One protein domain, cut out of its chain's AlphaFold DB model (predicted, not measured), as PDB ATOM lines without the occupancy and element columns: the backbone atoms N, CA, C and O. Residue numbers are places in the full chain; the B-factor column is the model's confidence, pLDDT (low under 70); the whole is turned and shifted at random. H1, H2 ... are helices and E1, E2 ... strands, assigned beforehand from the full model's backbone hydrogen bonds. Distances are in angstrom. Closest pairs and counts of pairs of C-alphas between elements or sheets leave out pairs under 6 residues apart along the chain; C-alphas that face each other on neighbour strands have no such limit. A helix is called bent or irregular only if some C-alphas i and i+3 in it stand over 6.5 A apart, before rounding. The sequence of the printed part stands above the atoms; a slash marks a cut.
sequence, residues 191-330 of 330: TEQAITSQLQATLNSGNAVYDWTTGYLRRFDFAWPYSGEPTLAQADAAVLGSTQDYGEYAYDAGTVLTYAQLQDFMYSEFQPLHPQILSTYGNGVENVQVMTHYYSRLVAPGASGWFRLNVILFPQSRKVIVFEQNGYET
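What this domain is: This is residues 191 to 330 of the 330 residues of an uncharacterized protein of Vitiosangium sp. GDMCC 1.1324 (UniProt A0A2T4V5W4). A twisted sheet of six strands makes the middle of the domain, with helices over both faces. H1, H5 and H4 run along the strands on one face, and H2 and H3 cover part of the other. The printed part has 140 residues, with five named helices and six named strands in the order E1 H1 E2 H2 H3 E3 H4 H5 E4 E5 E6, a mixed class. The sheet's order is E1 E2 E6 E5 E4 E3, antiparallel throughout. The whole is compact, with a radius of gyration of the C-alphas of 15.0 A, yet elongated in outline, spanning 52 by 32 by 25 A.

Where its parts are: E1, residues 191 to 193, begins at C-alpha 191 (6.368, 28.687, 37.593). H1 is residues 197 to 207, 15.1 A long, and E2 residues 213 to 222, 29.9 A. H2 is residues 232 to 242, 15.1 A, and H3 residues 244 to 251; H3 is irregular, with C-alphas 245 and 248 7.6 A apart. E3 is residues 255 to 258, H4 residues 259 to 265 and H5 residues 273 to 281. E4, residues 289 to 300, measures 34.9 A, and E5, residues 303 to 314, 36.3 A. E6, residues 319 to 329, measures 33.5 A and ends at C-alpha 329 (-2.497, -4.011, 31.465).

How they stand to each other: E1 and E3 are the edge strands. N 193 and O 219 of E1 and E2 are 2.8 A apart, within hydrogen-bond range, as are N 216 and O 324 of E2 and E6, 2.8 A. E4, E5 and E6 form a meander, each strand the antiparallel neighbour of the one before, and both E4 and E5 and E5 and E6 are hairpins; N 310 and O 323 are 2.8 A apart, and N 293 and O 309 2.8 A. E3 pairs with E4 through N 257 and O 290, 2.8 A. H1 and H5 touch at Thr 202 and Leu 273, their closest C-alphas, 6.5 A apart, at a shallow tilt of 16 degrees, opposite ways. H4 and H5 are close but not clearly touching, the closest C-alphas, of Gln 263 and His 274, being 6.2 A apart. On the opposite face, H2 has a height over the sheet of 7.8 A and runs slantwise to the strands, at 55 degrees to E5 on the local plane. H2 and H3 touch only at the corner, with C-alphas 240 and 246 closest at 5.4 A. Every O i to N i+4 pair is within hydrogen-bond range in H1 and H2; H5 has 4 of 5, H3 0 of 4 with 2 of 5 O i to N i+3 pairs, and H4 0 of 3 with 4 of 4.

The domain as a whole: The two C-alphas farthest apart, of Ser 227 and Pro 301, are 51.8 A apart. The printed part has no cut and no long link. The mean pLDDT of the printed part is 92.4, and residues 243 to 245 are under 70.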
ATOM      1  N   THR A 191       4.917  28.832  37.756       90.75
ATOM      2  CA  THR A 191       6.368  28.687  37.593       90.75
ATOM      3  C   THR A 191       6.792  27.355  38.181       90.75
ATOM      4  O   THR A 191       6.672  27.144  39.388       90.75
ATOM      5  N   GLU A 192       7.286  26.450  37.337       93.06
ATOM      6  CA  GLU A 192       7.758  25.146  37.794       93.06
ATOM      7  C   GLU A 192       8.979  25.293  38.699       93.06
ATOM      8  O   GLU A 192       9.851  26.138  38.483       93.06
ATOM      9  N   GLN A 193       9.018  24.473  39.739       92.75
ATOM     10  CA  GLN A 193      10.089  24.411  40.714       92.75
ATOM     11  C   GLN A 193      10.425  22.951  41.002       92.75
ATOM     12  O   GLN A 193       9.569  22.070  40.929       92.75
ATOM     13  N   ALA A 194      11.670  22.696  41.398       93.00
ATOM     14  CA  ALA A 194      12.079  21.357  41.797       93.00
ATOM     15  C   ALA A 194      11.297  20.877  43.035       93.00
ATOM     16  O   ALA A 194      11.067  21.637  43.987       93.00
ATOM     17  N   ILE A 195      10.923  19.597  43.044       95.00
ATOM     18  CA  ILE A 195      10.461  18.927  44.263       95.00
ATOM     19  C   ILE A 195      11.645  18.638  45.193       95.00
ATOM     20  O   ILE A 195      12.804  18.639  44.775       95.00
ATOM     21  N   THR A 196      11.369  18.403  46.475       93.25
ATOM     22  CA  THR A 196      12.425  18.069  47.441       93.25
ATOM     23  C   THR A 196      13.048  16.707  47.131       93.25
ATOM     24  O   THR A 196      12.391  15.813  46.593       93.25
ATOM     25  N   SER A 197      14.309  16.511  47.527       95.75
ATOM     26  CA  SER A 197      15.001  15.221  47.374       95.75
ATOM     27  C   SER A 197      14.264  14.078  48.072       95.75
ATOM     28  O   SER A 197      14.232  12.962  47.562       95.75
ATOM     29  N   GLN A 198      13.626  14.363  49.209       95.56
ATOM     30  CA  GLN A 198      12.828  13.384  49.935       95.56
ATOM     31  C   GLN A 198      11.579  12.975  49.141       95.56
ATOM     32  O   GLN A 198      11.267  11.792  49.090       95.56
ATOM     33  N   LEU A 199      10.860  13.920  48.520       97.25
ATOM     34  CA  LEU A 199       9.697  13.597  47.680       97.25
ATOM     35  C   LEU A 199      10.122  12.838  46.420       97.25
ATOM     36  O   LEU A 199       9.468  11.871  46.039       97.25
ATOM     37  N   GLN A 200      11.246  13.231  45.816       98.56
ATOM     38  CA  GLN A 200      11.811  12.527  44.667       98.56
ATOM     39  C   GLN A 200      12.190  11.081  45.017       98.56
ATOM     40  O   GLN A 200      11.910  10.173  44.242       98.56
ATOM     41  N   ALA A 201      12.799  10.846  46.182       98.25
ATOM     42  CA  ALA A 201      13.153   9.502  46.635       98.25
ATOM     43  C   ALA A 201      11.913   8.623  46.860       98.25
ATOM     44  O   ALA A 201      11.900   7.461  46.447       98.25
ATOM     45  N   THR A 202      10.856   9.179  47.459       98.56
ATOM     46  CA  THR A 202       9.577   8.478  47.638       98.56
ATOM     47  C   THR A 202       8.927   8.146  46.295       98.56
ATOM     48  O   THR A 202       8.522   7.005  46.088       98.56
ATOM     49  N   LEU A 203       8.900   9.095  45.351       98.62
ATOM     50  CA  LEU A 203       8.384   8.865  43.998       98.62
ATOM     51  C   LEU A 203       9.162   7.753  43.281       98.62
ATOM     52  O   LEU A 203       8.563   6.838  42.724       98.62
ATOM     53  N   ASN A 204      10.497   7.803  43.337       98.50
ATOM     54  CA  ASN A 204      11.362   6.788  42.734       98.50
ATOM     55  C   ASN A 204      11.134   5.402  43.351       98.50
ATOM     56  O   ASN A 204      11.187   4.407  42.638       98.50
ATOM     57  N   SER A 205      10.872   5.341  44.660       98.38
ATOM     58  CA  SER A 205      10.565   4.084  45.346       98.38
ATOM     59  C   SER A 205       9.238   3.504  44.863       98.38
ATOM     60  O   SER A 205       9.181   2.309  44.598       98.38
ATOM     61  N   GLY A 206       8.210   4.342  44.681       98.12
ATOM     62  CA  GLY A 206       6.930   3.927  44.100       98.12
ATOM     63  C   GLY A 206       7.074   3.421  42.661       98.12
ATOM     64  O   GLY A 206       6.633   2.321  42.347       98.12
ATOM     65  N   ASN A 207       7.809   4.159  41.821       98.44
ATOM     66  CA  ASN A 207       8.095   3.786  40.427       98.44
ATOM     67  C   ASN A 207       8.919   2.498  40.276       98.44
ATOM     68  O   ASN A 207       9.014   1.961  39.178       98.44
ATOM     69  N   ALA A 208       9.556   2.020  41.346       98.00
ATOM     70  CA  ALA A 208      10.328   0.782  41.335       98.00
ATOM     71  C   ALA A 208       9.507  -0.450  41.761       98.00
ATOM     72  O   ALA A 208      10.030  -1.561  41.690       98.00
ATOM     73  N   VAL A 209       8.263  -0.274  42.236       97.25
ATOM     74  CA  VAL A 209       7.440  -1.386  42.744       97.25
ATOM     75  C   VAL A 209       6.908  -2.251  41.605       97.25
ATOM     76  O   VAL A 209       7.008  -3.476  41.678       97.25
ATOM     77  N   TYR A 210       6.371  -1.625  40.559       96.12
ATOM     78  CA  TYR A 210       5.801  -2.307  39.402       96.12
ATOM     79  C   TYR A 210       6.354  -1.715  38.107       96.12
ATOM     80  O   TYR A 210       6.570  -0.512  38.004       96.12
ATOM     81  N   ASP A 211       6.565  -2.563  37.105       93.62
ATOM     82  CA  ASP A 211       7.009  -2.169  35.763       93.62
ATOM     83  C   ASP A 211       5.865  -1.638  34.882       93.62
ATOM     84  O   ASP A 211       6.109  -0.998  33.859       93.62
ATOM     85  N   TRP A 212       4.620  -1.885  35.292       92.56
ATOM     86  CA  TRP A 212       3.405  -1.475  34.596       92.56
ATOM     87  C   TRP A 212       2.724  -0.242  35.205       92.56
ATOM     88  O   TRP A 212       1.706   0.197  34.670       92.56
ATOM     89  N   THR A 213       3.274   0.347  36.276       96.38
ATOM     90  CA  THR A 213       2.840   1.657  36.785       96.38
ATOM     91  C   THR A 213       3.949   2.696  36.694       96.38
ATOM     92  O   THR A 213       5.141   2.396  36.684       96.38
ATOM     93  N   THR A 214       3.568   3.963  36.565       97.44
ATOM     94  CA  THR A 214       4.517   5.080  36.595       97.44
ATOM     95  C   THR A 214       3.842   6.318  37.153       97.44
ATOM     96  O   THR A 214       2.731   6.654  36.757       97.44
ATOM     97  N   GLY A 215       4.526   7.013  38.050       97.75
ATOM     98  CA  GLY A 215       4.114   8.264  38.654       97.75
ATOM     99  C   GLY A 215       5.051   9.411  38.290       97.75
ATOM    100  O   GLY A 215       6.274   9.243  38.208       97.75
ATOM    101  N   TYR A 216       4.471  10.598  38.157       97.62
ATOM    102  CA  TYR A 216       5.166  11.863  37.959       97.62
ATOM    103  C   TYR A 216       4.677  12.872  38.994       97.62
ATOM    104  O   TYR A 216       3.479  12.997  39.244       97.62
ATOM    105  N   LEU A 217       5.606  13.614  39.595       98.19
ATOM    106  CA  LEU A 217       5.290  14.651  40.570       98.19
ATOM    107  C   LEU A 217       5.971  15.953  40.175       98.19
ATOM    108  O   LEU A 217       7.194  16.008  40.045       98.19
ATOM    109  N   ARG A 218       5.177  17.008  40.028       97.12
ATOM    110  CA  ARG A 218       5.655  18.349  39.686       97.12
ATOM    111  C   ARG A 218       5.141  19.355  40.698       97.12
ATOM    112  O   ARG A 218       4.055  19.201  41.258       97.12
ATOM    113  N   ARG A 219       5.934  20.397  40.929       96.94
ATOM    114  CA  ARG A 219       5.578  21.520  41.792       96.94
ATOM    115  C   ARG A 219       5.605  22.798  40.980       96.94
ATOM    116  O   ARG A 219       6.590  23.097  40.312       96.94
ATOM    117  N   PHE A 220       4.569  23.596  41.157       96.25
ATOM    118  CA  PHE A 220       4.494  24.946  40.641       96.25
ATOM    119  C   PHE A 220       4.261  25.915  41.790       96.25
ATOM    120  O   PHE A 220       3.405  25.691  42.646       96.25
ATOM    121  N   ASP A 221       5.006  27.009  41.779       92.00
ATOM    122  CA  ASP A 221       4.738  28.166  42.623       92.00
ATOM    123  C   ASP A 221       4.050  29.243  41.761       92.00
ATOM    124  O   ASP A 221       4.243  29.301  40.542       92.00
ATOM    125  N   PHE A 222       3.233  30.100  42.377       90.12
ATOM    126  CA  PHE A 222       2.572  31.204  41.674       90.12
ATOM    127  C   PHE A 222       2.463  32.466  42.537       90.12
ATOM    128  O   PHE A 222       2.460  32.424  43.768       90.12
ATOM    129  N   ALA A 223       2.351  33.620  41.880       82.19
ATOM    130  CA  ALA A 223       2.058  34.885  42.545       82.19
ATOM    131  C   ALA A 223       0.542  35.105  42.659       82.19
ATOM    132  O   ALA A 223      -0.208  34.819  41.726       82.19
ATOM    133  N   TRP A 224       0.098  35.670  43.785       84.00
ATOM    134  CA  TRP A 224      -1.303  36.034  44.007       84.00
ATOM    135  C   TRP A 224      -1.411  37.463  44.557       84.00
ATOM    136  O   TRP A 224      -1.359  37.663  45.773       84.00
ATOM    137  N   PRO A 225      -1.503  38.473  43.673       78.62
ATOM    138  CA  PRO A 225      -1.614  39.878  44.054       78.62
ATOM    139  C   PRO A 225      -3.080  40.321  44.229       78.62
ATOM    140  O   PRO A 225      -3.390  41.490  44.009       78.62
ATOM    141  N   TYR A 226      -3.984  39.405  44.593       82.06
ATOM    142  CA  TYR A 226      -5.422  39.660  44.729       82.06
ATOM    143  C   TYR A 226      -5.928  39.369  46.139       82.06
ATOM    144  O   TYR A 226      -5.288  38.651  46.909       82.06
ATOM    145  N   SER A 227      -7.071  39.958  46.492       78.44
ATOM    146  CA  SER A 227      -7.760  39.610  47.734       78.44
ATOM    147  C   SER A 227      -8.383  38.221  47.633       78.44
ATOM    148  O   SER A 227      -8.717  37.744  46.548       78.44
ATOM    149  N   GLY A 228      -8.544  37.579  48.790       82.12
ATOM    150  CA  GLY A 228      -9.026  36.206  48.876       82.12
ATOM    151  C   GLY A 228      -7.976  35.183  48.451       82.12
ATOM    152  O   GLY A 228      -6.792  35.493  48.311       82.12
ATOM    153  N   GLU A 229      -8.432  33.953  48.266       87.12
ATOM    154  CA  GLU A 229      -7.608  32.822  47.856       87.12
ATOM    155  C   GLU A 229      -7.852  32.487  46.375       87.12
ATOM    156  O   GLU A 229      -8.964  32.695  45.873       87.12
ATOM    157  N   PRO A 230      -6.841  31.967  45.660       91.81
ATOM    158  CA  PRO A 230      -7.054  31.368  44.347       91.81
ATOM    159  C   PRO A 230      -8.011  30.179  44.464       91.81
ATOM    160  O   PRO A 230      -8.060  29.492  45.484       91.81
ATOM    161  N   THR A 231      -8.762  29.910  43.401       95.00
ATOM    162  CA  THR A 231      -9.704  28.783  43.372       95.00
ATOM    163  C   THR A 231      -9.081  27.543  42.737       95.00
ATOM    164  O   THR A 231      -8.252  27.653  41.829       95.00
ATOM    165  N   LEU A 232      -9.539  26.354  43.145       96.69
ATOM    166  CA  LEU A 232      -9.144  25.091  42.513       96.69
ATOM    167  C   LEU A 232      -9.351  25.107  40.993       96.69
ATOM    168  O   LEU A 232      -8.481  24.656  40.261       96.69
ATOM    169  N   ALA A 233     -10.453  25.687  40.508       95.12
ATOM    170  CA  ALA A 233     -10.735  25.786  39.076       95.12
ATOM    171  C   ALA A 233      -9.686  26.615  38.309       95.12
ATOM    172  O   ALA A 233      -9.369  26.298  37.167       95.12
ATOM    173  N   GLN A 234      -9.118  27.659  38.926       95.31
ATOM    174  CA  GLN A 234      -8.041  28.445  38.311       95.31
ATOM    175  C   GLN A 234      -6.722  27.674  38.262       95.31
ATOM    176  O   GLN A 234      -5.999  27.778  37.275       95.31
ATOM    177  N   ALA A 235      -6.407  26.914  39.314       96.12
ATOM    178  CA  ALA A 235      -5.237  26.042  39.327       96.12
ATOM    179  C   ALA A 235      -5.360  24.927  38.287       96.12
ATOM    180  O   ALA A 235      -4.425  24.704  37.524       96.12
ATOM    181  N   ASP A 236      -6.526  24.293  38.215       95.62
ATOM    182  CA  ASP A 236      -6.831  23.231  37.262       95.62
ATOM    183  C   ASP A 236      -6.717  23.708  35.809       95.62
ATOM    184  O   ASP A 236      -5.941  23.158  35.028       95.62
ATOM    185  N   ALA A 237      -7.391  24.812  35.471       93.19
ATOM    186  CA  ALA A 237      -7.318  25.405  34.139       93.19
ATOM    187  C   ALA A 237      -5.887  25.826  33.763       93.19
ATOM    188  O   ALA A 237      -5.470  25.632  32.621       93.19
ATOM    189  N   ALA A 238      -5.122  26.367  34.716       93.44
ATOM    190  CA  ALA A 238      -3.734  26.740  34.476       93.44
ATOM    191  C   ALA A 238      -2.846  25.516  34.221       93.44
ATOM    192  O   ALA A 238      -2.031  25.555  33.305       93.44
ATOM    193  N   VAL A 239      -3.021  24.417  34.967       94.19
ATOM    194  CA  VAL A 239      -2.280  23.166  34.731       94.19
ATOM    195  C   VAL A 239      -2.609  22.612  33.349       94.19
ATOM    196  O   VAL A 239      -1.695  22.458  32.537       94.19
ATOM    197  N   LEU A 240      -3.894  22.406  33.043       92.50
ATOM    198  CA  LEU A 240      -4.337  21.855  31.758       92.50
ATOM    199  C   LEU A 240      -3.955  22.745  30.564       92.50
ATOM    200  O   LEU A 240      -3.697  22.237  29.476       92.50
ATOM    201  N   GLY A 241      -3.886  24.067  30.757       87.06
ATOM    202  CA  GLY A 241      -3.477  25.023  29.724       87.06
ATOM    203  C   GLY A 241      -1.963  25.236  29.590       87.06
ATOM    204  O   GLY A 241      -1.516  25.738  28.559       87.06
ATOM    205  N   SER A 242      -1.165  24.892  30.608       75.31
ATOM    206  CA  SER A 242       0.278  25.200  30.656       75.31
ATOM    207  C   SER A 242       1.171  24.186  29.942       75.31
ATOM    208  O   SER A 242       2.289  24.517  29.549       75.31
ATOM    209  N   THR A 243       0.698  22.957  29.762       64.44
ATOM    210  CA  THR A 243       1.505  21.841  29.258       64.44
ATOM    211  C   THR A 243       0.776  21.161  28.116       64.44
ATOM    212  O   THR A 243      -0.349  20.692  28.290       64.44
ATOM    213  N   GLN A 244       1.442  21.045  26.965       63.72
ATOM    214  CA  GLN A 244       0.924  20.280  25.824       63.72
ATOM    215  C   GLN A 244       0.576  18.827  26.206       63.72
ATOM    216  O   GLN A 244      -0.280  18.220  25.569       63.72
ATOM    217  N   ASP A 245       1.177  18.316  27.283       69.69
ATOM    218  CA  ASP A 245       1.065  16.935  27.750       69.69
ATOM    219  C   ASP A 245      -0.281  16.598  28.420       69.69
ATOM    220  O   ASP A 245      -0.659  15.430  28.462       69.69
ATOM    221  N   TYR A 246      -1.040  17.587  28.917       84.69
ATOM    222  CA  TYR A 246      -2.285  17.329  29.667       84.69
ATOM    223  C   TYR A 246      -3.571  17.515  28.854       84.69
ATOM    224  O   TYR A 246      -4.666  17.417  29.408       84.69
ATOM    225  N   GLY A 247      -3.468  17.727  27.539       79.06
ATOM    226  CA  GLY A 247      -4.633  17.944  26.675       79.06
ATOM    227  C   GLY A 247      -5.655  16.801  26.705       79.06
ATOM    228  O   GLY A 247      -6.846  17.049  26.553       79.06
ATOM    229  N   GLU A 248      -5.219  15.564  26.959       84.69
ATOM    230  CA  GLU A 248      -6.120  14.405  27.056       84.69
ATOM    231  C   GLU A 248      -6.974  14.395  28.330       84.69
ATOM    232  O   GLU A 248      -8.078  13.858  28.316       84.69
ATOM    233  N   TYR A 249      -6.526  15.044  29.406       86.56
ATOM    234  CA  TYR A 249      -7.325  15.172  30.628       86.56
ATOM    235  C   TYR A 249      -8.430  16.224  30.500       86.56
ATOM    236  O   TYR A 249      -9.396  16.181  31.251       86.56
ATOM    237  N   ALA A 250      -8.322  17.150  29.542       81.12
ATOM    238  CA  ALA A 250      -9.256  18.265  29.391       81.12
ATOM    239  C   ALA A 250     -10.586  17.897  28.702       81.12
ATOM    240  O   ALA A 250     -11.456  18.760  28.571       81.12
ATOM    241  N   TYR A 251     -10.747  16.655  28.223       79.88
ATOM    242  CA  TYR A 251     -11.971  16.223  27.536       79.88
ATOM    243  C   TYR A 251     -13.158  16.040  28.485       79.88
ATOM    244  O   TYR A 251     -14.284  16.368  28.108       79.88
ATOM    245  N   ASP A 252     -12.903  15.554  29.700       81.62
ATOM    246  CA  ASP A 252     -13.924  15.317  30.713       81.62
ATOM    247  C   ASP A 252     -13.794  16.313  31.868       81.62
ATOM    248  O   ASP A 252     -12.729  16.864  32.146       81.62
ATOM    249  N   ALA A 253     -14.907  16.560  32.558       86.19
ATOM    250  CA  ALA A 253     -14.885  17.394  33.750       86.19
ATOM    251  C   ALA A 253     -14.170  16.664  34.896       86.19
ATOM    252  O   ALA A 253     -14.505  15.524  35.229       86.19
ATOM    253  N   GLY A 254     -13.234  17.357  35.543       92.62
ATOM    254  CA  GLY A 254     -12.564  16.855  36.734       92.62
ATOM    255  C   GLY A 254     -13.527  16.643  37.908       92.62
ATOM    256  O   GLY A 254     -14.578  17.279  38.021       92.62
ATOM    257  N   THR A 255     -13.146  15.748  38.813       96.56
ATOM    258  CA  THR A 255     -13.856  15.498  40.070       96.56
ATOM    259  C   THR A 255     -13.145  16.198  41.222       96.56
ATOM    260  O   THR A 255     -11.954  15.991  41.451       96.56
ATOM    261  N   VAL A 256     -13.884  17.007  41.982       97.75
ATOM    262  CA  VAL A 256     -13.360  17.664  43.186       97.75
ATOM    263  C   VAL A 256     -13.290  16.661  44.334       97.75
ATOM    264  O   VAL A 256     -14.285  16.014  44.661       97.75
ATOM    265  N   LEU A 257     -12.127  16.579  44.975       96.81
ATOM    266  CA  LEU A 257     -11.863  15.760  46.152       96.81
ATOM    267  C   LEU A 257     -11.365  16.634  47.309       96.81
ATOM    268  O   LEU A 257     -10.732  17.676  47.120       96.81
ATOM    269  N   THR A 258     -11.604  16.178  48.535       96.25
ATOM    270  CA  THR A 258     -10.822  16.649  49.685       96.25
ATOM    271  C   THR A 258      -9.410  16.075  49.624       96.25
ATOM    272  O   THR A 258      -9.189  15.002  49.056       96.25
ATOM    273  N   TYR A 259      -8.451  16.736  50.278       97.44
ATOM    274  CA  TYR A 259      -7.105  16.180  50.373       97.44
ATOM    275  C   TYR A 259      -7.094  14.794  51.027       97.44
ATOM    276  O   TYR A 259      -6.369  13.924  50.574       97.44
ATOM    277  N   ALA A 260      -7.934  14.538  52.034       96.94
ATOM    278  CA  ALA A 260      -8.030  13.215  52.655       96.94
ATOM    279  C   ALA A 260      -8.477  12.128  51.659       96.94
ATOM    280  O   ALA A 260      -7.866  11.067  51.601       96.94
ATOM    281  N   GLN A 261      -9.486  12.418  50.831       97.94
ATOM    282  CA  GLN A 261      -9.994  11.475  49.826       97.94
ATOM    283  C   GLN A 261      -8.975  11.151  48.732       97.94
ATOM    284  O   GLN A 261      -9.032  10.062  48.177       97.94
ATOM    285  N   LEU A 262      -8.038  12.056  48.425       98.00
ATOM    286  CA  LEU A 262      -7.010  11.816  47.405       98.00
ATOM    287  C   LEU A 262      -6.250  10.501  47.638       98.00
ATOM    288  O   LEU A 262      -5.923   9.826  46.667       98.00
ATOM    289  N   GLN A 263      -5.996  10.113  48.892       97.69
ATOM    290  CA  GLN A 263      -5.235   8.899  49.197       97.69
ATOM    291  C   GLN A 263      -5.868   7.636  48.589       97.69
ATOM    292  O   GLN A 263      -5.151   6.798  48.041       97.69
ATOM    293  N   ASP A 264      -7.201   7.536  48.606       97.00
ATOM    294  CA  ASP A 264      -7.950   6.404  48.036       97.00
ATOM    295  C   ASP A 264      -7.885   6.367  46.501       97.00
ATOM    296  O   ASP A 264      -8.147   5.343  45.871       97.00
ATOM    297  N   PHE A 265      -7.520   7.492  45.882       96.06
ATOM    298  CA  PHE A 265      -7.360   7.621  44.440       96.06
ATOM    299  C   PHE A 265      -5.913   7.405  43.988       96.06
ATOM    300  O   PHE A 265      -5.669   7.419  42.781       96.06
ATOM    301  N   MET A 266      -4.960   7.183  44.893       97.88
ATOM    302  CA  MET A 266      -3.563   6.897  44.559       97.88
ATOM    303  C   MET A 266      -3.311   5.389  44.517       97.88
ATOM    304  O   MET A 266      -3.851   4.649  45.343       97.88
ATOM    305  N   TYR A 267      -2.460   4.926  43.595       97.44
ATOM    306  CA  TYR A 267      -1.945   3.558  43.678       97.44
ATOM    307  C   TYR A 267      -1.142   3.373  44.969       97.44
ATOM    308  O   TYR A 267      -0.552   4.324  45.495       97.44
ATOM    309  N   SER A 268      -1.158   2.157  45.515       97.81
ATOM    310  CA  SER A 268      -0.651   1.883  46.863       97.81
ATOM    311  C   SER A 268       0.841   2.193  47.001       97.81
ATOM    312  O   SER A 268       1.263   2.710  48.035       97.81
ATOM    313  N   GLU A 269       1.623   1.982  45.943       98.25
ATOM    314  CA  GLU A 269       3.042   2.324  45.860       98.25
ATOM    315  C   GLU A 269       3.322   3.836  45.929       98.25
ATOM    316  O   GLU A 269       4.404   4.243  46.354       98.25
ATOM    317  N   PHE A 270       2.346   4.678  45.574       98.62
ATOM    318  CA  PHE A 270       2.468   6.138  45.609       98.62
ATOM    319  C   PHE A 270       1.808   6.777  46.832       98.62
ATOM    320  O   PHE A 270       2.103   7.933  47.135       98.62
ATOM    321  N   GLN A 271       0.970   6.051  47.582       98.44
ATOM    322  CA  GLN A 271       0.312   6.572  48.788       98.44
ATOM    323  C   GLN A 271       1.257   7.224  49.817       98.44
ATOM    324  O   GLN A 271       0.839   8.212  50.420       98.44
ATOM    325  N   PRO A 272       2.523   6.794  50.017       98.50
ATOM    326  CA  PRO A 272       3.450   7.501  50.906       98.50
ATOM    327  C   PRO A 272       3.704   8.974  50.537       98.50
ATOM    328  O   PRO A 272       4.043   9.769  51.414       98.50
ATOM    329  N   LEU A 273       3.503   9.372  49.272       98.50
ATOM    330  CA  LEU A 273       3.588  10.776  48.856       98.50
ATOM    331  C   LEU A 273       2.491  11.634  49.497       98.50
ATOM    332  O   LEU A 273       2.716  12.819  49.723       98.50
ATOM    333  N   HIS A 274       1.329  11.065  49.823       98.50
ATOM    334  CA  HIS A 274       0.172  11.803  50.337       98.50
ATOM    335  C   HIS A 274       0.464  12.585  51.634       98.50
ATOM    336  O   HIS A 274       0.393  13.818  51.612       98.50
ATOM    337  N   PRO A 275       0.877  11.965  52.753       97.00
ATOM    338  CA  PRO A 275       1.220  12.721  53.960       97.00
ATOM    339  C   PRO A 275       2.489  13.576  53.784       97.00
ATOM    340  O   PRO A 275       2.669  14.601  54.450       97.00
ATOM    341  N   GLN A 276       3.381  13.189  52.869       97.19
ATOM    342  CA  GLN A 276       4.642  13.887  52.646       97.19
ATOM    343  C   GLN A 276       4.461  15.201  51.873       97.19
ATOM    344  O   GLN A 276       5.072  16.208  52.229       97.19
ATOM    345  N   ILE A 277       3.597  15.227  50.855       97.44
ATOM    346  CA  ILE A 277       3.241  16.438  50.105       97.44
ATOM    347  C   ILE A 277       2.636  17.476  51.058       97.44
ATOM    348  O   ILE A 277       3.073  18.627  51.064       97.44
ATOM    349  N   LEU A 278       1.701  17.054  51.917       94.38
ATOM    350  CA  LEU A 278       1.036  17.943  52.870       94.38
ATOM    351  C   LEU A 278       2.014  18.542  53.883       94.38
ATOM    352  O   LEU A 278       1.987  19.747  54.110       94.38
ATOM    353  N   SER A 279       2.895  17.724  54.461       90.31
ATOM    354  CA  SER A 279       3.885  18.202  55.438       90.31
ATOM    355  C   SER A 279       4.993  19.054  54.814       90.31
ATOM    356  O   SER A 279       5.533  19.929  55.483       90.31
ATOM    357  N   THR A 280       5.329  18.829  53.540       88.38
ATOM    358  CA  THR A 280       6.372  19.596  52.838       88.38
ATOM    359  C   THR A 280       5.877  20.971  52.388       88.38
ATOM    360  O   THR A 280       6.648  21.929  52.390       88.38
ATOM    361  N   TYR A 281       4.617  21.071  51.952       90.44
ATOM    362  CA  TYR A 281       4.118  22.255  51.244       90.44
ATOM    363  C   TYR A 281       2.956  22.976  51.920       90.44
ATOM    364  O   TYR A 281       2.691  24.120  51.556       90.44
ATOM    365  N   GLY A 282       2.276  22.342  52.875       82.56
ATOM    366  CA  GLY A 282       1.193  22.962  53.627       82.56
ATOM    367  C   GLY A 282       1.698  23.814  54.786       82.56
ATOM    368  O   GLY A 282       2.723  23.522  55.400       82.56
ATOM    369  N   ASN A 283       0.928  24.840  55.140       79.56
ATOM    370  CA  ASN A 283       1.182  25.668  56.324       79.56
ATOM    371  C   ASN A 283       0.489  25.152  57.608       79.56
ATOM    372  O   ASN A 283       0.500  25.827  58.636       79.56
ATOM    373  N   GLY A 284      -0.152  23.980  57.540       82.00
ATOM    374  CA  GLY A 284      -0.848  23.332  58.658       82.00
ATOM    375  C   GLY A 284      -2.253  23.866  58.970       82.00
ATOM    376  O   GLY A 284      -2.942  23.265  59.790       82.00
ATOM    377  N   VAL A 285      -2.694  24.952  58.328       79.31
ATOM    378  CA  VAL A 285      -4.009  25.579  58.573       79.31
ATOM    379  C   VAL A 285      -4.830  25.819  57.304       79.31
ATOM    380  O   VAL A 285      -6.039  26.023  57.391       79.31
ATOM    381  N   GLU A 286      -4.201  25.806  56.130       85.25
ATOM    382  CA  GLU A 286      -4.879  26.020  54.857       85.25
ATOM    383  C   GLU A 286      -5.726  24.814  54.439       85.25
ATOM    384  O   GLU A 286      -5.369  23.655  54.661       85.25
ATOM    385  N   ASN A 287      -6.858  25.094  53.794       91.25
ATOM    386  CA  ASN A 287      -7.725  24.062  53.244       91.25
ATOM    387  C   ASN A 287      -7.200  23.618  51.872       91.25
ATOM    388  O   ASN A 287      -7.470  24.273  50.866       91.25
ATOM    389  N   VAL A 288      -6.447  22.517  51.836       96.62
ATOM    390  CA  VAL A 288      -5.887  21.966  50.594       96.62
ATOM    391  C   VAL A 288      -6.994  21.352  49.734       96.62
ATOM    392  O   VAL A 288      -7.762  20.500  50.189       96.62
ATOM    393  N   GLN A 289      -7.060  21.779  48.474       97.81
ATOM    394  CA  GLN A 289      -8.111  21.405  47.522       97.81
ATOM    395  C   GLN A 289      -7.537  20.501  46.433       97.81
ATOM    396  O   GLN A 289      -6.396  20.692  46.019       97.81
ATOM    397  N   VAL A 290      -8.320  19.535  45.948       98.62
ATOM    398  CA  VAL A 290      -7.861  18.574  44.937       98.62
ATOM    399  C   VAL A 290      -8.871  18.465  43.800       98.62
ATOM    400  O   VAL A 290     -10.063  18.288  44.042       98.62
ATOM    401  N   MET A 291      -8.388  18.537  42.562       98.19
ATOM    402  CA  MET A 291      -9.116  18.137  41.359       98.19
ATOM    403  C   MET A 291      -8.466  16.870  40.812       98.19
ATOM    404  O   MET A 291      -7.243  16.821  40.685       98.19
ATOM    405  N   THR A 292      -9.259  15.852  40.492       97.38
ATOM    406  CA  THR A 292      -8.768  14.634  39.847       97.38
ATOM    407  C   THR A 292      -9.398  14.468  38.471       97.38
ATOM    408  O   THR A 292     -10.604  14.652  38.301       97.38
ATOM    409  N   HIS A 293      -8.578  14.104  37.494       96.31
ATOM    410  CA  HIS A 293      -8.989  13.759  36.137       96.31
ATOM    411  C   HIS A 293      -8.578  12.334  35.848       96.31
ATOM    412  O   HIS A 293      -7.520  11.879  36.286       96.31
ATOM    413  N   TYR A 294      -9.406  11.632  35.093       94.19
ATOM    414  CA  TYR A 294      -9.162  10.247  34.748       94.19
ATOM    415  C   TYR A 294      -9.647   9.971  33.339       94.19
ATOM    416  O   TYR A 294     -10.767  10.329  32.990       94.19
ATOM    417  N   TYR A 295      -8.826   9.264  32.576       92.19
ATOM    418  CA  TYR A 295      -9.252   8.657  31.329       92.19
ATOM    419  C   TYR A 295      -8.566   7.305  31.148       92.19
ATOM    420  O   TYR A 295      -7.575   6.970  31.807       92.19
ATOM    421  N   SER A 296      -9.107   6.511  30.231       91.56
ATOM    422  CA  SER A 296      -8.487   5.277  29.778       91.56
ATOM    423  C   SER A 296      -8.531   5.195  28.261       91.56
ATOM    424  O   SER A 296      -9.409   5.760  27.608       91.56
ATOM    425  N   ARG A 297      -7.557   4.494  27.686       90.94
ATOM    426  CA  ARG A 297      -7.504   4.239  26.244       90.94
ATOM    427  C   ARG A 297      -6.771   2.943  25.954       90.94
ATOM    428  O   ARG A 297      -5.964   2.484  26.759       90.94
ATOM    429  N   LEU A 298      -7.012   2.388  24.773       91.38
ATOM    430  CA  LEU A 298      -6.169   1.318  24.254       91.38
ATOM    431  C   LEU A 298      -4.797   1.887  23.889       91.38
ATOM    432  O   LEU A 298      -4.710   2.868  23.149       91.38
ATOM    433  N   VAL A 299      -3.740   1.267  24.405       90.50
ATOM    434  CA  VAL A 299      -2.342   1.657  24.139       90.50
ATOM    435  C   VAL A 299      -1.659   0.713  23.147       90.50
ATOM    436  O   VAL A 299      -0.706   1.100  22.478       90.50
ATOM    437  N   ALA A 300      -2.184  -0.508  23.006       88.62
ATOM    438  CA  ALA A 300      -1.817  -1.489  21.986       88.62
ATOM    439  C   ALA A 300      -2.993  -2.468  21.762       88.62
ATOM    440  O   ALA A 300      -3.944  -2.467  22.549       88.62
ATOM    441  N   PRO A 301      -2.980  -3.315  20.714       90.06
ATOM    442  CA  PRO A 301      -3.994  -4.356  20.547       90.06
ATOM    443  C   PRO A 301      -4.066  -5.268  21.780       90.06
ATOM    444  O   PRO A 301      -3.090  -5.933  22.112       90.06
ATOM    445  N   GLY A 302      -5.220  -5.284  22.449       88.25
ATOM    446  CA  GLY A 302      -5.435  -6.040  23.688       88.25
ATOM    447  C   GLY A 302      -4.973  -5.339  24.971       88.25
ATOM    448  O   GLY A 302      -5.363  -5.786  26.036       88.25
ATOM    449  N   ALA A 303      -4.240  -4.222  24.892       88.88
ATOM    450  CA  ALA A 303      -3.680  -3.548  26.063       88.88
ATOM    451  C   ALA A 303      -4.374  -2.214  26.374       88.88
ATOM    452  O   ALA A 303      -4.540  -1.364  25.488       88.88
ATOM    453  N   SER A 304      -4.716  -2.003  27.644       93.19
ATOM    454  CA  SER A 304      -5.354  -0.781  28.145       93.19
ATOM    455  C   SER A 304      -4.391   0.026  29.005       93.19
ATOM    456  O   SER A 304      -3.627  -0.528  29.789       93.19
ATOM    457  N   GLY A 305      -4.436   1.347  28.851       94.44
ATOM    458  CA  GLY A 305      -3.781   2.294  29.741       94.44
ATOM    459  C   GLY A 305      -4.810   3.065  30.560       94.44
ATOM    460  O   GLY A 305      -5.869   3.440  30.040       94.44
ATOM    461  N   TRP A 306      -4.476   3.333  31.816       94.75
ATOM    462  CA  TRP A 306      -5.248   4.163  32.736       94.75
ATOM    463  C   TRP A 306      -4.395   5.309  33.224       94.75
ATOM    464  O   TRP A 306      -3.279   5.098  33.691       94.75
ATOM    465  N   PHE A 307      -4.941   6.511  33.136       94.81
ATOM    466  CA  PHE A 307      -4.196   7.738  33.347       94.81
ATOM    467  C   PHE A 307      -4.970   8.588  34.341       94.81
ATOM    468  O   PHE A 307      -6.157   8.864  34.137       94.81
ATOM    469  N   ARG A 308      -4.320   9.002  35.431       95.88
ATOM    470  CA  ARG A 308      -4.937   9.866  36.441       95.88
ATOM    471  C   ARG A 308      -4.047  11.058  36.747       95.88
ATOM    472  O   ARG A 308      -2.900  10.880  37.136       95.88
ATOM    473  N   LEU A 309      -4.618  12.251  36.636       96.94
ATOM    474  CA  LEU A 309      -3.976  13.514  36.980       96.94
ATOM    475  C   LEU A 309      -4.642  14.090  38.224       96.94
ATOM    476  O   LEU A 309      -5.859  14.237  38.260       96.94
ATOM    477  N   ASN A 310      -3.855  14.448  39.231       98.06
ATOM    478  CA  ASN A 310      -4.336  15.120  40.431       98.06
ATOM    479  C   ASN A 310      -3.701  16.506  40.520       98.06
ATOM    480  O   ASN A 310      -2.482  16.627  40.655       98.06
ATOM    481  N   VAL A 311      -4.533  17.544  40.472       98.06
ATOM    482  CA  VAL A 311      -4.145  18.939  40.689       98.06
ATOM    483  C   VAL A 311      -4.470  19.307  42.129       98.06
ATOM    484  O   VAL A 311      -5.631  19.311  42.536       98.06
ATOM    485  N   ILE A 312      -3.440  19.606  42.912       98.62
ATOM    486  CA  ILE A 312      -3.527  19.852  44.352       98.62
ATOM    487  C   ILE A 312      -3.172  21.315  44.612       98.62
ATOM    488  O   ILE A 312      -2.024  21.723  44.416       98.62
ATOM    489  N   LEU A 313      -4.141  22.106  45.063       98.50
ATOM    490  CA  LEU A 313      -3.970  23.525  45.361       98.50
ATOM    491  C   LEU A 313      -3.732  23.753  46.858       98.50
ATOM    492  O   LEU A 313      -4.564  23.398  47.695       98.50
ATOM    493  N   PHE A 314      -2.625  24.434  47.155       96.44
ATOM    494  CA  PHE A 314      -2.301  25.042  48.444       96.44
ATOM    495  C   PHE A 314      -2.566  26.553  48.344       96.44
ATOM    496  O   PHE A 314      -1.697  27.298  47.863       96.44
ATOM    497  N   PRO A 315      -3.779  27.023  48.696       86.50
ATOM    498  CA  PRO A 315      -4.211  28.382  48.388       86.50
ATOM    499  C   PRO A 315      -3.417  29.462  49.133       86.50
ATOM    500  O   PRO A 315      -3.198  30.546  48.587       86.50
ATOM    501  N   GLN A 316      -2.943  29.173  50.349       84.69
ATOM    502  CA  GLN A 316      -2.232  30.140  51.190       84.69
ATOM    503  C   GLN A 316      -0.722  30.054  50.991       84.69
ATOM    504  O   GLN A 316      -0.057  31.088  50.901       84.69
ATOM    505  N   SER A 317      -0.186  28.837  50.848       84.75
ATOM    506  CA  SER A 317       1.238  28.623  50.549       84.75
ATOM    507  C   SER A 317       1.596  28.902  49.085       84.75
ATOM    508  O   SER A 317       2.778  28.920  48.725       84.75
ATOM    509  N   ARG A 318       0.582  29.171  48.250       89.19
ATOM    510  CA  ARG A 318       0.680  29.554  46.832       89.19
ATOM    511  C   ARG A 318       1.424  28.522  45.992       89.19
ATOM    512  O   ARG A 318       2.354  28.846  45.247       89.19
ATOM    513  N   LYS A 319       1.008  27.264  46.147       94.00
ATOM    514  CA  LYS A 319       1.580  26.119  45.431       94.00
ATOM    515  C   LYS A 319       0.504  25.328  44.717       94.00
ATOM    516  O   LYS A 319      -0.601  25.164  45.232       94.00
ATOM    517  N   VAL A 320       0.861  24.809  43.553       98.12
ATOM    518  CA  VAL A 320       0.117  23.759  42.864       98.12
ATOM    519  C   VAL A 320       1.034  22.554  42.747       98.12
ATOM    520  O   VAL A 320       2.131  22.653  42.196       98.12
ATOM    521  N   ILE A 321       0.597  21.421  43.281       98.38
ATOM    522  CA  ILE A 321       1.272  20.140  43.094       98.38
ATOM    523  C   ILE A 321       0.476  19.347  42.070       98.38
ATOM    524  O   ILE A 321      -0.739  19.216  42.191       98.38
ATOM    525  N   VAL A 322       1.169  18.842  41.058       97.81
ATOM    526  CA  VAL A 322       0.581  17.994  40.026       97.81
ATOM    527  C   VAL A 322       1.145  16.600  40.214       97.81
ATOM    528  O   VAL A 322       2.354  16.400  40.089       97.81
ATOM    529  N   PHE A 323       0.271  15.660  40.559       98.38
ATOM    530  CA  PHE A 323       0.616  14.252  40.685       98.38
ATOM    531  C   PHE A 323      -0.124  13.443  39.625       98.38
ATOM    532  O   PHE A 323      -1.347  13.299  39.679       98.38
ATOM    533  N   GLU A 324       0.632  12.922  38.670       97.00
ATOM    534  CA  GLU A 324       0.145  12.029  37.629       97.00
ATOM    535  C   GLU A 324       0.550  10.596  37.964       97.00
ATOM    536  O   GLU A 324       1.674  10.357  38.400       97.00
ATOM    537  N   GLN A 325      -0.351   9.647  37.744       97.12
ATOM    538  CA  GLN A 325      -0.049   8.224  37.822       97.12
ATOM    539  C   GLN A 325      -0.720   7.485  36.668       97.12
ATOM    540  O   GLN A 325      -1.889   7.726  36.345       97.12
ATOM    541  N   ASN A 326       0.033   6.561  36.091       96.19
ATOM    542  CA  ASN A 326      -0.327   5.807  34.908       96.19
ATOM    543  C   ASN A 326      -0.181   4.317  35.206       96.19
ATOM    544  O   ASN A 326       0.733   3.920  35.929       96.19
ATOM    545  N   GLY A 327      -1.080   3.510  34.655       95.62
ATOM    546  CA  GLY A 327      -1.058   2.055  34.745       95.62
ATOM    547  C   GLY A 327      -1.331   1.423  33.385       95.62
ATOM    548  O   GLY A 327      -2.072   1.996  32.583       95.62
ATOM    549  N   TYR A 328      -0.763   0.247  33.138       93.94
ATOM    550  CA  TYR A 328      -0.929  -0.503  31.893       93.94
ATOM    551  C   TYR A 328      -1.266  -1.975  32.179       93.94
ATOM    552  O   TYR A 328      -0.675  -2.579  33.067       93.94
ATOM    553  N   GLU A 329      -2.189  -2.568  31.422       89.25
ATOM    554  CA  GLU A 329      -2.497  -4.011  31.465       89.25
ATOM    555  C   GLU A 329      -2.628  -4.559  30.042       89.25
ATOM    556  O   GLU A 329      -3.002  -3.827  29.118       89.25
ATOM    557  N   THR A 330      -2.314  -5.844  29.885       77.62
ATOM    558  CA  THR A 330      -2.381  -6.627  28.641       77.62
ATOM    559  C   THR A 330      -3.328  -7.804  28.772       77.62
ATOM    560  O   THR A 330      -3.268  -8.450  29.842       77.62
TER     561      THR A 330